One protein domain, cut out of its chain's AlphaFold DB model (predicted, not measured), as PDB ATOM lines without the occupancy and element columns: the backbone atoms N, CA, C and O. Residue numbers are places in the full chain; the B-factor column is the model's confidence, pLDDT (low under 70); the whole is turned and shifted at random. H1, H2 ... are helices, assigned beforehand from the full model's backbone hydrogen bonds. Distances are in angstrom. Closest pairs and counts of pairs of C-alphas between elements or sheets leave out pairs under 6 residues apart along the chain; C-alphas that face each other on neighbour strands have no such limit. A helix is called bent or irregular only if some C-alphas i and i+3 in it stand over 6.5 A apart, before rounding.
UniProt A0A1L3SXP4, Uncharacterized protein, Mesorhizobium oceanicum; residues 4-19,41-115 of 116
ATOM      1  N   GLN A   4     237.118 259.253 256.553       93.06
ATOM      2  CA  GLN A   4     236.438 258.681 257.715       93.06
ATOM      3  C   GLN A   4     235.450 259.692 258.309       93.06
ATOM      4  O   GLN A   4     234.299 259.351 258.574       93.06
ATOM      5  N   ASN A   5     235.883 260.941 258.473       91.06
ATOM      6  CA  ASN A   5     235.044 262.006 259.017       91.06
ATOM      7  C   ASN A   5     233.931 262.413 258.043       91.06
ATOM      8  O   ASN A   5     232.792 262.587 258.468       91.06
ATOM      9  N   LEU A   6     234.209 262.433 256.735       90.12
ATOM     10  CA  LEU A   6     233.176 262.612 255.711       90.12
ATOM     11  C   LEU A   6     232.083 261.534 255.803       90.12
ATOM     12  O   LEU A   6     230.898 261.858 255.800       90.12
ATOM     13  N   SER A   7     232.465 260.262 255.939       91.12
ATOM     14  CA  SER A   7     231.499 259.159 256.061       91.12
ATOM     15  C   SER A   7     230.644 259.295 257.327       91.12
ATOM     16  O   SER A   7     229.424 259.183 257.265       91.12
ATOM     17  N   ARG A   8     231.267 259.641 258.462       91.94
ATOM     18  CA  ARG A   8     230.566 259.886 259.737       91.94
ATOM     19  C   ARG A   8     229.587 261.055 259.656       91.94
ATOM     20  O   ARG A   8     228.518 260.991 260.256       91.94
ATOM     21  N   LEU A   9     229.950 262.113 258.933       87.31
ATOM     22  CA  LEU A   9     229.063 263.242 258.676       87.31
ATOM     23  C   LEU A   9     227.851 262.810 257.854       87.31
ATOM     24  O   LEU A   9     226.728 263.103 258.244       87.31
ATOM     25  N   ILE A  10     228.065 262.100 256.746       86.81
ATOM     26  CA  ILE A  10     226.981 261.615 255.883       86.81
ATOM     27  C   ILE A  10     226.016 260.720 256.673       86.81
ATOM     28  O   ILE A  10     224.801 260.899 256.582       86.81
ATOM     29  N   ASP A  11     226.540 259.795 257.479       89.06
ATOM     30  CA  ASP A  11     225.722 258.913 258.317       89.06
ATOM     31  C   ASP A  11     224.927 259.698 259.365       89.06
ATOM     32  O   ASP A  11     223.741 259.434 259.565       89.06
ATOM     33  N   HIS A  12     225.547 260.704 259.993       85.12
ATOM     34  CA  HIS A  12     224.854 261.609 260.911       85.12
ATOM     35  C   HIS A  12     223.734 262.368 260.197       85.12
ATOM     36  O   HIS A  12     222.607 262.345 260.675       85.12
ATOM     37  N   LEU A  13     224.004 262.967 259.033       79.94
ATOM     38  CA  LEU A  13     223.014 263.729 258.263       79.94
ATOM     39  C   LEU A  13     221.815 262.873 257.832       79.94
ATOM     40  O   LEU A  13     220.686 263.349 257.860       79.94
ATOM     41  N   ARG A  14     222.036 261.599 257.487       82.12
ATOM     42  CA  ARG A  14     220.961 260.637 257.180       82.12
ATOM     43  C   ARG A  14     220.129 260.247 258.398       82.12
ATOM     44  O   ARG A  14     218.965 259.891 258.243       82.12
ATOM     45  N   ALA A  15     220.739 260.254 259.580       78.75
ATOM     46  CA  ALA A  15     220.099 259.894 260.839       78.75
ATOM     47  C   ALA A  15     219.366 261.068 261.507       78.75
ATOM     48  O   ALA A  15     218.686 260.862 262.512       78.75
ATOM     49  N   ILE A  16     219.495 262.290 260.976       71.31
ATOM     50  CA  ILE A  16     218.677 263.424 261.400       71.31
ATOM     51  C   ILE A  16     217.235 263.134 260.967       71.31
ATOM     52  O   ILE A  16     216.872 263.279 259.800       71.31
ATOM     53  N   GLU A  17     216.396 262.705 261.913       54.97
ATOM     54  CA  GLU A  17     214.944 262.812 261.760       54.97
ATOM     55  C   GLU A  17     214.612 264.288 261.491       54.97
ATOM     56  O   GLU A  17     215.294 265.148 262.038       54.97
ATOM     57  N   GLN A  18     213.602 264.596 260.661       50.94
ATOM     58  CA  GLN A  18     213.201 265.958 260.235       50.94
ATOM     59  C   GLN A  18     212.710 266.877 261.385       50.94
ATOM     60  O   GLN A  18     211.689 267.550 261.275       50.94
ATOM     61  N   HIS A  19     213.390 266.880 262.522       42.25
ATOM     62  CA  HIS A  19     213.056 267.619 263.718       42.25
ATOM     63  C   HIS A  19     214.071 268.741 263.905       42.25
ATOM     64  O   HIS A  19     215.282 268.570 263.760       42.25
ATOM     65  N   VAL A  41     216.646 283.196 265.553       38.62
ATOM     66  CA  VAL A  41     215.965 282.856 264.297       38.62
ATOM     67  C   VAL A  41     214.809 281.928 264.649       38.62
ATOM     68  O   VAL A  41     215.002 280.929 265.341       38.62
ATOM     69  N   GLU A  42     213.597 282.287 264.220       34.47
ATOM     70  CA  GLU A  42     212.376 281.572 264.594       34.47
ATOM     71  C   GLU A  42     212.390 280.085 264.163       34.47
ATOM     72  O   GLU A  42     212.937 279.747 263.111       34.47
ATOM     73  N   PRO A  43     211.734 279.175 264.916       38.16
ATOM     74  CA  PRO A  43     211.932 277.720 264.810       38.16
ATOM     75  C   PRO A  43     211.364 277.026 263.557       38.16
ATOM     76  O   PRO A  43     211.321 275.798 263.521       38.16
ATOM     77  N   ASN A  44     210.876 277.748 262.547       39.62
ATOM     78  CA  ASN A  44     209.957 277.180 261.550       39.62
ATOM     79  C   ASN A  44     210.500 276.958 260.135       39.62
ATOM     80  O   ASN A  44     209.724 276.576 259.263       39.62
ATOM     81  N   GLU A  45     211.804 277.061 259.900       40.50
ATOM     82  CA  GLU A  45     212.381 276.723 258.595       40.50
ATOM     83  C   GLU A  45     213.590 275.801 258.775       40.50
ATOM     84  O   GLU A  45     214.704 276.231 259.064       40.50
ATOM     85  N   LEU A  46     213.377 274.494 258.582       44.19
ATOM     86  CA  LEU A  46     214.453 273.545 258.276       44.19
ATOM     87  C   LEU A  46     214.955 273.785 256.837       44.19
ATOM     88  O   LEU A  46     214.964 272.874 256.015       44.19
ATOM     89  N   ASP A  47     215.405 275.002 256.540       45.62
ATOM     90  CA  ASP A  47     216.251 275.276 255.381       45.62
ATOM     91  C   ASP A  47     217.704 275.058 255.816       45.62
ATOM     92  O   ASP A  47     218.483 275.984 256.063       45.62
ATOM     93  N   CYS A  48     218.109 273.787 255.901       48.97
ATOM     94  CA  CYS A  48     219.518 273.398 256.060       48.97
ATOM     95  C   CYS A  48     220.366 273.671 254.807       48.97
ATOM     96  O   CYS A  48     221.335 272.966 254.535       48.97
ATOM     97  N   GLY A  49     220.033 274.721 254.061       42.88
ATOM     98  CA  GLY A  49     220.764 275.156 252.885       42.88
ATOM     99  C   GLY A  49     221.835 276.220 253.165       42.88
ATOM    100  O   GLY A  49     222.568 276.648 252.269       42.88
ATOM    101  N   SER A  50     221.993 276.645 254.422       49.25
ATOM    102  CA  SER A  50     223.064 277.562 254.813       49.25
ATOM    103  C   SER A  50     224.260 276.855 255.466       49.25
ATOM    104  O   SER A  50     224.114 275.940 256.277       49.25
ATOM    105  N   VAL A  51     225.451 277.365 255.134       51.06
ATOM    106  CA  VAL A  51     226.795 277.170 255.728       51.06
ATOM    107  C   VAL A  51     226.802 276.731 257.188       51.06
ATOM    108  O   VAL A  51     227.612 275.895 257.580       51.06
ATOM    109  N   ALA A  52     225.923 277.318 257.993       55.47
ATOM    110  CA  ALA A  52     225.887 277.134 259.428       55.47
ATOM    111  C   ALA A  52     225.196 275.830 259.856       55.47
ATOM    112  O   ALA A  52     225.613 275.271 260.864       55.47
ATOM    113  N   CYS A  53     224.231 275.288 259.097       67.12
ATOM    114  CA  CYS A  53     223.539 274.055 259.501       67.12
ATOM    115  C   CYS A  53     224.487 272.841 259.455       67.12
ATOM    116  O   CYS A  53     224.642 272.140 260.451       67.12
ATOM    117  N   ILE A  54     225.192 272.604 258.342       69.12
ATOM    118  CA  ILE A  54     226.077 271.426 258.207       69.12
ATOM    119  C   ILE A  54     227.328 271.573 259.079       69.12
ATOM    120  O   ILE A  54     227.697 270.644 259.798       69.12
ATOM    121  N   ALA A  55     227.974 272.742 259.043       67.38
ATOM    122  CA  ALA A  55     229.141 273.008 259.878       67.38
ATOM    123  C   ALA A  55     228.766 272.992 261.374       67.38
ATOM    124  O   ALA A  55     229.501 272.442 262.193       67.38
ATOM    125  N   GLY A  56     227.573 273.483 261.719       65.62
ATOM    126  CA  GLY A  56     226.977 273.368 263.048       65.62
ATOM    127  C   GLY A  56     226.708 271.920 263.449       65.62
ATOM    128  O   GLY A  56     227.060 271.535 264.559       65.62
ATOM    129  N   HIS A  57     226.187 271.070 262.558       71.19
ATOM    130  CA  HIS A  57     226.033 269.638 262.835       71.19
ATOM    131  C   HIS A  57     227.367 268.959 263.125       71.19
ATOM    132  O   HIS A  57     227.434 268.150 264.048       71.19
ATOM    133  N   ILE A  58     228.423 269.305 262.387       70.12
ATOM    134  CA  ILE A  58     229.767 268.778 262.638       70.12
ATOM    135  C   ILE A  58     230.242 269.201 264.029       70.12
ATOM    136  O   ILE A  58     230.574 268.347 264.852       70.12
ATOM    137  N   VAL A  59     230.217 270.503 264.319       66.88
ATOM    138  CA  VAL A  59     230.713 271.047 265.590       66.88
ATOM    139  C   VAL A  59     229.885 270.563 266.780       66.88
ATOM    140  O   VAL A  59     230.452 270.240 267.812       66.88
ATOM    141  N   MET A  60     228.564 270.444 266.653       68.25
ATOM    142  CA  MET A  60     227.698 270.003 267.752       68.25
ATOM    143  C   MET A  60     227.780 268.498 267.995       68.25
ATOM    144  O   MET A  60     227.827 268.056 269.145       68.25
ATOM    145  N   LYS A  61     227.797 267.690 266.929       74.06
ATOM    146  CA  LYS A  61     227.827 266.227 267.048       74.06
ATOM    147  C   LYS A  61     229.202 265.713 267.453       74.06
ATOM    148  O   LYS A  61     229.283 264.763 268.229       74.06
ATOM    149  N   PHE A  62     230.258 266.324 266.924       76.88
ATOM    150  CA  PHE A  62     231.643 265.891 267.101       76.88
ATOM    151  C   PHE A  62     232.445 266.885 267.944       76.88
ATOM    152  O   PHE A  62     233.657 266.970 267.792       76.88
ATOM    153  N   ARG A  63     231.776 267.627 268.841       71.69
ATOM    154  CA  ARG A  63     232.345 268.721 269.653       71.69
ATOM    155  C   ARG A  63     233.652 268.384 270.372       71.69
ATOM    156  O   ARG A  63     234.493 269.253 270.541       71.69
ATOM    157  N   ASP A  64     233.811 267.129 270.789       73.88
ATOM    158  CA  ASP A  64     234.981 266.663 271.539       73.88
ATOM    159  C   ASP A  64     236.184 266.367 270.610       73.88
ATOM    160  O   ASP A  64     237.282 266.075 271.078       73.88
ATOM    161  N   GLU A  65     235.979 266.434 269.290       78.19
ATOM    162  CA  GLU A  65     236.952 266.131 268.233       78.19
ATOM    163  C   GLU A  65     237.238 267.322 267.307       78.19
ATOM    164  O   GLU A  65     238.177 267.267 266.512       78.19
ATOM    165  N   VAL A  66     236.422 268.378 267.360       70.88
ATOM    166  CA  VAL A  66     236.664 269.624 266.622       70.88
ATOM    167  C   VAL A  66     237.551 270.560 267.433       70.88
ATOM    168  O   VAL A  66     237.355 270.777 268.628       70.88
ATOM    169  N   GLU A  67     238.520 271.166 266.757       70.31
ATOM    170  CA  GLU A  67     239.254 272.301 267.303       70.31
ATOM    171  C   GLU A  67     238.346 273.545 267.308       70.31
ATOM    172  O   GLU A  67     237.475 273.697 266.460       70.31
ATOM    173  N   GLY A  68     238.522 274.443 268.275       65.06
ATOM    174  CA  GLY A  68     237.773 275.701 268.327       65.06
ATOM    175  C   GLY A  68     238.269 276.744 267.323       65.06
ATOM    176  O   GLY A  68     239.348 276.619 266.747       65.06
ATOM    177  N   GLY A  69     237.471 277.794 267.148       64.75
ATOM    178  CA  GLY A  69     237.589 278.771 266.066       64.75
ATOM    179  C   GLY A  69     236.197 279.098 265.528       64.75
ATOM    180  O   GLY A  69     235.198 278.809 266.190       64.75
ATOM    181  N   SER A  70     236.109 279.672 264.326       67.75
ATOM    182  CA  SER A  70     234.810 279.801 263.656       67.75
ATOM    183  C   SER A  70     234.237 278.410 263.347       67.75
ATOM    184  O   SER A  70     234.986 277.465 263.110       67.75
ATOM    185  N   ILE A  71     232.910 278.262 263.321       69.81
ATOM    186  CA  ILE A  71     232.244 276.968 263.065       69.81
ATOM    187  C   ILE A  71     232.682 276.367 261.726       69.81
ATOM    188  O   ILE A  71     232.919 275.166 261.630       69.81
ATOM    189  N   SER A  72     232.812 277.205 260.694       68.19
ATOM    190  CA  SER A  72     233.268 276.787 259.369       68.19
ATOM    191  C   SER A  72     234.715 276.305 259.377       68.19
ATOM    192  O   SER A  72     235.018 275.312 258.719       68.19
ATOM    193  N   ASP A  73     235.595 276.971 260.131       71.06
ATOM    194  CA  ASP A  73     236.995 276.559 260.241       71.06
ATOM    195  C   ASP A  73     237.114 275.269 261.049       71.06
ATOM    196  O   ASP A  73     237.751 274.325 260.595       71.06
ATOM    197  N   ALA A  74     236.433 275.184 262.193       76.19
ATOM    198  CA  ALA A  74     236.387 273.993 263.037       76.19
ATOM    199  C   ALA A  74     235.884 272.768 262.257       76.19
ATOM    200  O   ALA A  74     236.527 271.714 262.235       76.19
ATOM    201  N   ALA A  75     234.764 272.921 261.548       79.69
ATOM    202  CA  ALA A  75     234.195 271.873 260.714       79.69
ATOM    203  C   ALA A  75     235.101 271.509 259.526       79.69
ATOM    204  O   ALA A  75     235.261 270.328 259.213       79.69
ATOM    205  N   GLY A  76     235.723 272.503 258.884       83.62
ATOM    206  CA  GLY A  76     236.671 272.304 257.788       83.62
ATOM    207  C   GLY A  76     237.929 271.548 258.222       83.62
ATOM    208  O   GLY A  76     238.328 270.589 257.559       83.62
ATOM    209  N   ILE A  77     238.513 271.920 259.364       84.62
ATOM    210  CA  ILE A  77     239.675 271.253 259.967       84.62
ATOM    211  C   ILE A  77     239.333 269.803 260.303       84.62
ATOM    212  O   ILE A  77     240.074 268.896 259.919       84.62
ATOM    213  N   TRP A  78     238.187 269.555 260.943       88.19
ATOM    214  CA  TRP A  78     237.745 268.194 261.258       88.19
ATOM    215  C   TRP A  78     237.509 267.353 259.996       88.19
ATOM    216  O   TRP A  78     237.885 266.180 259.951       88.19
ATOM    217  N   LEU A  79     236.990 267.947 258.920       88.81
ATOM    218  CA  LEU A  79     236.902 267.302 257.605       88.81
ATOM    219  C   LEU A  79     238.254 267.186 256.880       88.81
ATOM    220  O   LEU A  79     238.307 266.628 255.784       88.81
ATOM    221  N   GLY A  80     239.363 267.675 257.437       89.62
ATOM    222  CA  GLY A  80     240.675 267.669 256.783       89.62
ATOM    223  C   GLY A  80     240.667 268.441 255.460       89.62
ATOM    224  O   GLY A  80     241.145 267.931 254.437       89.62
ATOM    225  N   MET A  81     240.030 269.613 255.461       86.81
ATOM    226  CA  MET A  81     239.876 270.524 254.327       86.81
ATOM    227  C   MET A  81     240.680 271.807 254.543       86.81
ATOM    228  O   MET A  81     240.953 272.205 255.673       86.81
ATOM    229  N   SER A  82     241.034 272.476 253.445       84.12
ATOM    230  CA  SER A  82     241.511 273.858 253.516       84.12
ATOM    231  C   SER A  82     240.351 274.808 253.838       84.12
ATOM    232  O   SER A  82     239.196 274.499 253.536       84.12
ATOM    233  N   SER A  83     240.638 275.995 254.386       73.38
ATOM    234  CA  SER A  83     239.601 277.008 254.639       73.38
ATOM    235  C   SER A  83     238.844 277.406 253.365       73.38
ATOM    236  O   SER A  83     237.642 277.634 253.422       73.38
ATOM    237  N   SER A  84     239.505 277.442 252.200       76.50
ATOM    238  CA  SER A  84     238.847 277.733 250.917       76.50
ATOM    239  C   SER A  84     237.885 276.632 250.477       76.50
ATOM    240  O   SER A  84     236.795 276.937 249.994       76.50
ATOM    241  N   ASP A  85     238.252 275.362 250.671       81.12
ATOM    242  CA  ASP A  85     237.377 274.238 250.318       81.12
ATOM    243  C   ASP A  85     236.191 274.156 251.281       81.12
ATOM    244  O   ASP A  85     235.062 273.917 250.854       81.12
ATOM    245  N   ALA A  86     236.434 274.381 252.577       76.81
ATOM    246  CA  ALA A  86     235.389 274.436 253.594       76.81
ATOM    247  C   ALA A  86     234.389 275.553 253.273       76.81
ATOM    248  O   ALA A  86     233.178 275.336 253.286       76.81
ATOM    249  N   LEU A  87     234.892 276.726 252.880       71.06
ATOM    250  CA  LEU A  87     234.069 277.841 252.434       71.06
ATOM    251  C   LEU A  87     233.236 277.469 251.194       71.06
ATOM    252  O   LEU A  87     232.042 277.748 251.162       71.06
ATOM    253  N   GLY A  88     233.827 276.803 250.198       72.69
ATOM    254  CA  GLY A  88     233.110 276.352 248.999       72.69
ATOM    255  C   GLY A  88     232.005 275.330 249.290       72.69
ATOM    256  O   GLY A  88     230.899 275.454 248.757       72.69
ATOM    257  N   LEU A  89     232.285 274.358 250.162       76.38
ATOM    258  CA  LEU A  89     231.335 273.320 250.563       76.38
ATOM    259  C   LEU A  89     230.163 273.911 251.347       76.38
ATOM    260  O   LEU A  89     229.002 273.673 251.012       76.38
ATOM    261  N   PHE A  90     230.466 274.716 252.364       72.81
ATOM    262  CA  PHE A  90     229.453 275.260 253.255       72.81
ATOM    263  C   PHE A  90     228.678 276.425 252.610       72.81
ATOM    264  O   PHE A  90     227.495 276.586 252.888       72.81
ATOM    265  N   LEU A  91     229.255 277.209 251.688       66.12
ATOM    266  CA  LEU A  91     228.520 278.283 250.987       66.12
ATOM    267  C   LEU A  91     227.594 277.802 249.866       66.12
ATOM    268  O   LEU A  91     226.929 278.636 249.248       66.12
ATOM    269  N   GLY A  92     227.519 276.495 249.601       63.31
ATOM    270  CA  GLY A  92     226.617 275.968 248.577       63.31
ATOM    271  C   GLY A  92     227.061 276.287 247.146       63.31
ATOM    272  O   GLY A  92     226.247 276.254 246.225       63.31
ATOM    273  N   HIS A  93     228.347 276.591 246.925       68.19
ATOM    274  CA  HIS A  93     228.874 276.963 245.601       68.19
ATOM    275  C   HIS A  93     228.771 275.837 244.550       68.19
ATOM    276  O   HIS A  93     229.055 276.063 243.376       68.19
ATOM    277  N   TRP A  94     228.357 274.636 244.950       70.25
ATOM    278  CA  TRP A  94     228.295 273.433 244.125       70.25
ATOM    279  C   TRP A  94     226.969 273.232 243.368       70.25
ATOM    280  O   TRP A  94     226.949 272.452 242.421       70.25
ATOM    281  N   VAL A  95     225.883 273.938 243.719       64.81
ATOM    282  CA  VAL A  95     224.542 273.720 243.118       64.81
ATOM    283  C   VAL A  95     223.997 274.862 242.266       64.81
ATOM    284  O   VAL A  95     222.935 274.702 241.674       64.81
ATOM    285  N   LEU A  96     224.699 275.996 242.150       69.75
ATOM    286  CA  LEU A  96     224.209 277.192 241.432       69.75
ATOM    287  C   LEU A  96     222.777 277.611 241.845       69.75
ATOM    288  O   LEU A  96     222.029 278.170 241.044       69.75
ATOM    289  N   LYS A  97     222.403 277.346 243.102       65.06
ATOM    290  CA  LYS A  97     221.122 277.710 243.718       65.06
ATOM    291  C   LYS A  97     221.344 278.704 244.861       65.06
ATOM    292  O   LYS A  97     222.429 278.711 245.452       65.06
ATOM    293  N   PRO A  98     220.346 279.538 245.201       66.00
ATOM    294  CA  PRO A  98     220.353 280.280 246.456       66.00
ATOM    295  C   PRO A  98     220.544 279.329 247.638       66.00
ATOM    296  O   PRO A  98     219.975 278.242 247.653       66.00
ATOM    297  N   ARG A  99     221.326 279.749 248.640       60.69
ATOM    298  CA  ARG A  99     221.613 278.932 249.831       60.69
ATOM    299  C   ARG A  99     220.338 278.429 250.503       60.69
ATOM    300  O   ARG A  99     220.260 277.254 250.799       60.69
ATOM    301  N   SER A 100     219.323 279.271 250.664       63.50
ATOM    302  CA  SER A 100     218.030 278.871 251.240       63.50
ATOM    303  C   SER A 100     217.361 277.697 250.513       63.50
ATOM    304  O   SER A 100     216.646 276.935 251.128       63.50
ATOM    305  N   GLU A 101     217.625 277.487 249.223       65.94
ATOM    306  CA  GLU A 101     216.946 276.454 248.429       65.94
ATOM    307  C   GLU A 101     217.671 275.097 248.413       65.94
ATOM    308  O   GLU A 101     217.213 274.163 247.751       65.94
ATOM    309  N   ILE A 102     218.820 274.976 249.084       69.19
ATOM    310  CA  ILE A 102     219.612 273.741 249.100       69.19
ATOM    311  C   ILE A 102     219.034 272.777 250.135       69.19
ATOM    312  O   ILE A 102     219.021 273.057 251.332       69.19
ATOM    313  N   THR A 103     218.603 271.601 249.684       73.62
ATOM    314  CA  THR A 103     218.020 270.588 250.571       73.62
ATOM    315  C   THR A 103     219.079 269.723 251.269       73.62
ATOM    316  O   THR A 103     220.218 269.572 250.813       73.62
ATOM    317  N   LEU A 104     218.680 269.073 252.370       73.62
ATOM    318  CA  LEU A 104     219.502 268.066 253.056       73.62
ATOM    319  C   LEU A 104     219.863 266.892 252.130       73.62
ATOM    320  O   LEU A 104     220.995 266.414 252.155       73.62
ATOM    321  N   THR A 105     218.926 266.447 251.288       77.69
ATOM    322  CA  THR A 105     219.164 265.366 250.322       77.69
ATOM    323  C   THR A 105     220.241 265.750 249.314       77.69
ATOM    324  O   THR A 105     221.208 265.010 249.161       77.69
ATOM    325  N   GLU A 106     220.132 266.925 248.686       76.62
ATOM    326  CA  GLU A 106     221.142 267.415 247.735       76.62
ATOM    327  C   GLU A 106     222.510 267.577 248.401       76.62
ATOM    328  O   GLU A 106     223.540 267.265 247.808       76.62
ATOM    329  N   THR A 107     222.523 268.022 249.657       78.50
ATOM    330  CA  THR A 107     223.748 268.119 250.455       78.50
ATOM    331  C   THR A 107     224.402 266.752 250.633       78.50
ATOM    332  O   THR A 107     225.601 266.604 250.396       78.50
ATOM    333  N   ILE A 108     223.631 265.739 251.040       80.62
ATOM    334  CA  ILE A 108     224.125 264.366 251.206       80.62
ATOM    335  C   ILE A 108     224.645 263.824 249.871       80.62
ATOM    336  O   ILE A 108     225.729 263.246 249.838       80.62
ATOM    337  N   GLU A 109     223.911 264.028 248.776       83.88
ATOM    338  CA  GLU A 109     224.327 263.614 247.430       83.88
ATOM    339  C   GLU A 109     225.647 264.269 247.018       83.88
ATOM    340  O   GLU A 109     226.544 263.584 246.523       83.88
ATOM    341  N   HIS A 110     225.819 265.566 247.275       83.56
ATOM    342  CA  HIS A 110     227.075 266.254 246.999       83.56
ATOM    343  C   HIS A 110     228.231 265.709 247.841       83.56
ATOM    344  O   HIS A 110     229.282 265.386 247.287       83.56
ATOM    345  N   LEU A 111     228.046 265.544 249.153       85.25
ATOM    346  CA  LEU A 111     229.067 264.973 250.039       85.25
ATOM    347  C   LEU A 111     229.474 263.557 249.606       85.25
ATOM    348  O   LEU A 111     230.653 263.213 249.651       85.25
ATOM    349  N   GLU A 112     228.525 262.754 249.130       89.19
ATOM    350  CA  GLU A 112     228.779 261.426 248.562       89.19
ATOM    351  C   GLU A 112     229.688 261.486 247.320       89.19
ATOM    352  O   GLU A 112     230.560 260.630 247.167       89.19
ATOM    353  N   THR A 113     229.579 262.520 246.474       88.81
ATOM    354  CA  THR A 113     230.503 262.701 245.330       88.81
ATOM    355  C   THR A 113     231.951 262.965 245.754       88.81
ATOM    356  O   THR A 113     232.883 262.589 245.039       88.81
ATOM    357  N   LEU A 114     232.151 263.551 246.939       86.12
ATOM    358  CA  LEU A 114     233.469 263.858 247.506       86.12
ATOM    359  C   LEU A 114     234.128 262.641 248.185       86.12
ATOM    360  O   LEU A 114     235.288 262.719 248.596       86.12
ATOM    361  N   ARG A 115     233.413 261.509 248.285       83.56
ATOM    362  CA  ARG A 115     233.914 260.236 248.838       83.56
ATOM    363  C   ARG A 115     234.740 259.410 247.832       83.56
ATOM    364  O   ARG A 115     235.007 258.237 248.087       83.56
TER     365      ARG A 115
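This is residues 4 to 19 and 41 to 115 of the 116 residues of an uncharacterized protein of Mesorhizobium oceanicum (UniProt A0A1L3SXP4). Two groups of helices are set one over the other: H1 and H5 side by side and running opposite ways, and facing them a cluster of three crossed helices, H2, H3 and H4. The two groups come near each other where H1 passes H2 and H3, and the long link of residues 91 to 103 leads from the cluster back to the pair. The printed part has 91 residues with five named helices in the order H1, H2, H3, H4, H5 and no named strand; its class is all helix, and the helix packing is mostly crossed. The whole is compact, with a radius of gyration of the C-alphas of 12.3 A, and rounded, with spans of 30 by 26 by 23 A.

H1, the longest helix, is residues 4 to 15, 16.7 A from C-alpha 4 at (236.438, 258.681, 257.715) to C-alpha 15. H5 is residues 104 to 113 and 14.5 A long, ending at C-alpha 113, (230.503, 262.701, 245.330). H2 is residues 51 to 61, 15.8 A long, beginning at C-alpha 51, (226.795, 277.170, 255.728); it is neither bent nor irregular, but only just: C-alphas 51 and 54 are 6.3 A apart. H3, residues 71 to 78, measures 10.5 A, and H4, residues 83 to 90, measures 10.4 A.

H1 touches H5 at a shallow tilt of 25 degrees, opposite ways; their closest C-alphas, of Ile 10 and Ile 108, are 6.1 A apart. H1 is close to H2 but not clearly touching, about perpendicular at 81 degrees, with the closest C-alphas, of Leu 9 and Ile 58, 6.8 A apart. H1 is also close to H3 but not clearly touching, the closest C-alphas being those of Asn 5 and Trp 78 at 7.1 A. H2 touches H3 at a steep tilt of 57 degrees, the same way, with the C-alphas of Ala 55 and Ala 75 closest at 5.2 A. H3 touches H4, only just about perpendicular at 70.4 degrees, with Gly 76 and Ala 86 closest at 4.9 A between C-alphas. H2 touches H4 about perpendicular at 81 degrees; the closest C-alphas, of Val 51 and Phe 90, are 4.1 A apart. H5 is apart from H2, H3 and H4, and H1 is apart from H4. In H1, H2, H3, H4 and H5 every O i to N i+4 pair is within hydrogen-bond range.

The C-alphas farthest apart, of Glu 42 and Arg 115, are 34.2 A apart. Residues 20 to 40, part of the link from H1 to H2, are not printed, and C-alphas 19 and 41 are 15.5 A apart across this cut. The link H3 to H4 is tight, H2 to H3 short and H4 to H5 long, with 13 residues. The mean pLDDT of the printed part is 71.2; 37 residues are under 70, among them residues 41 to 56 and 95 to 102.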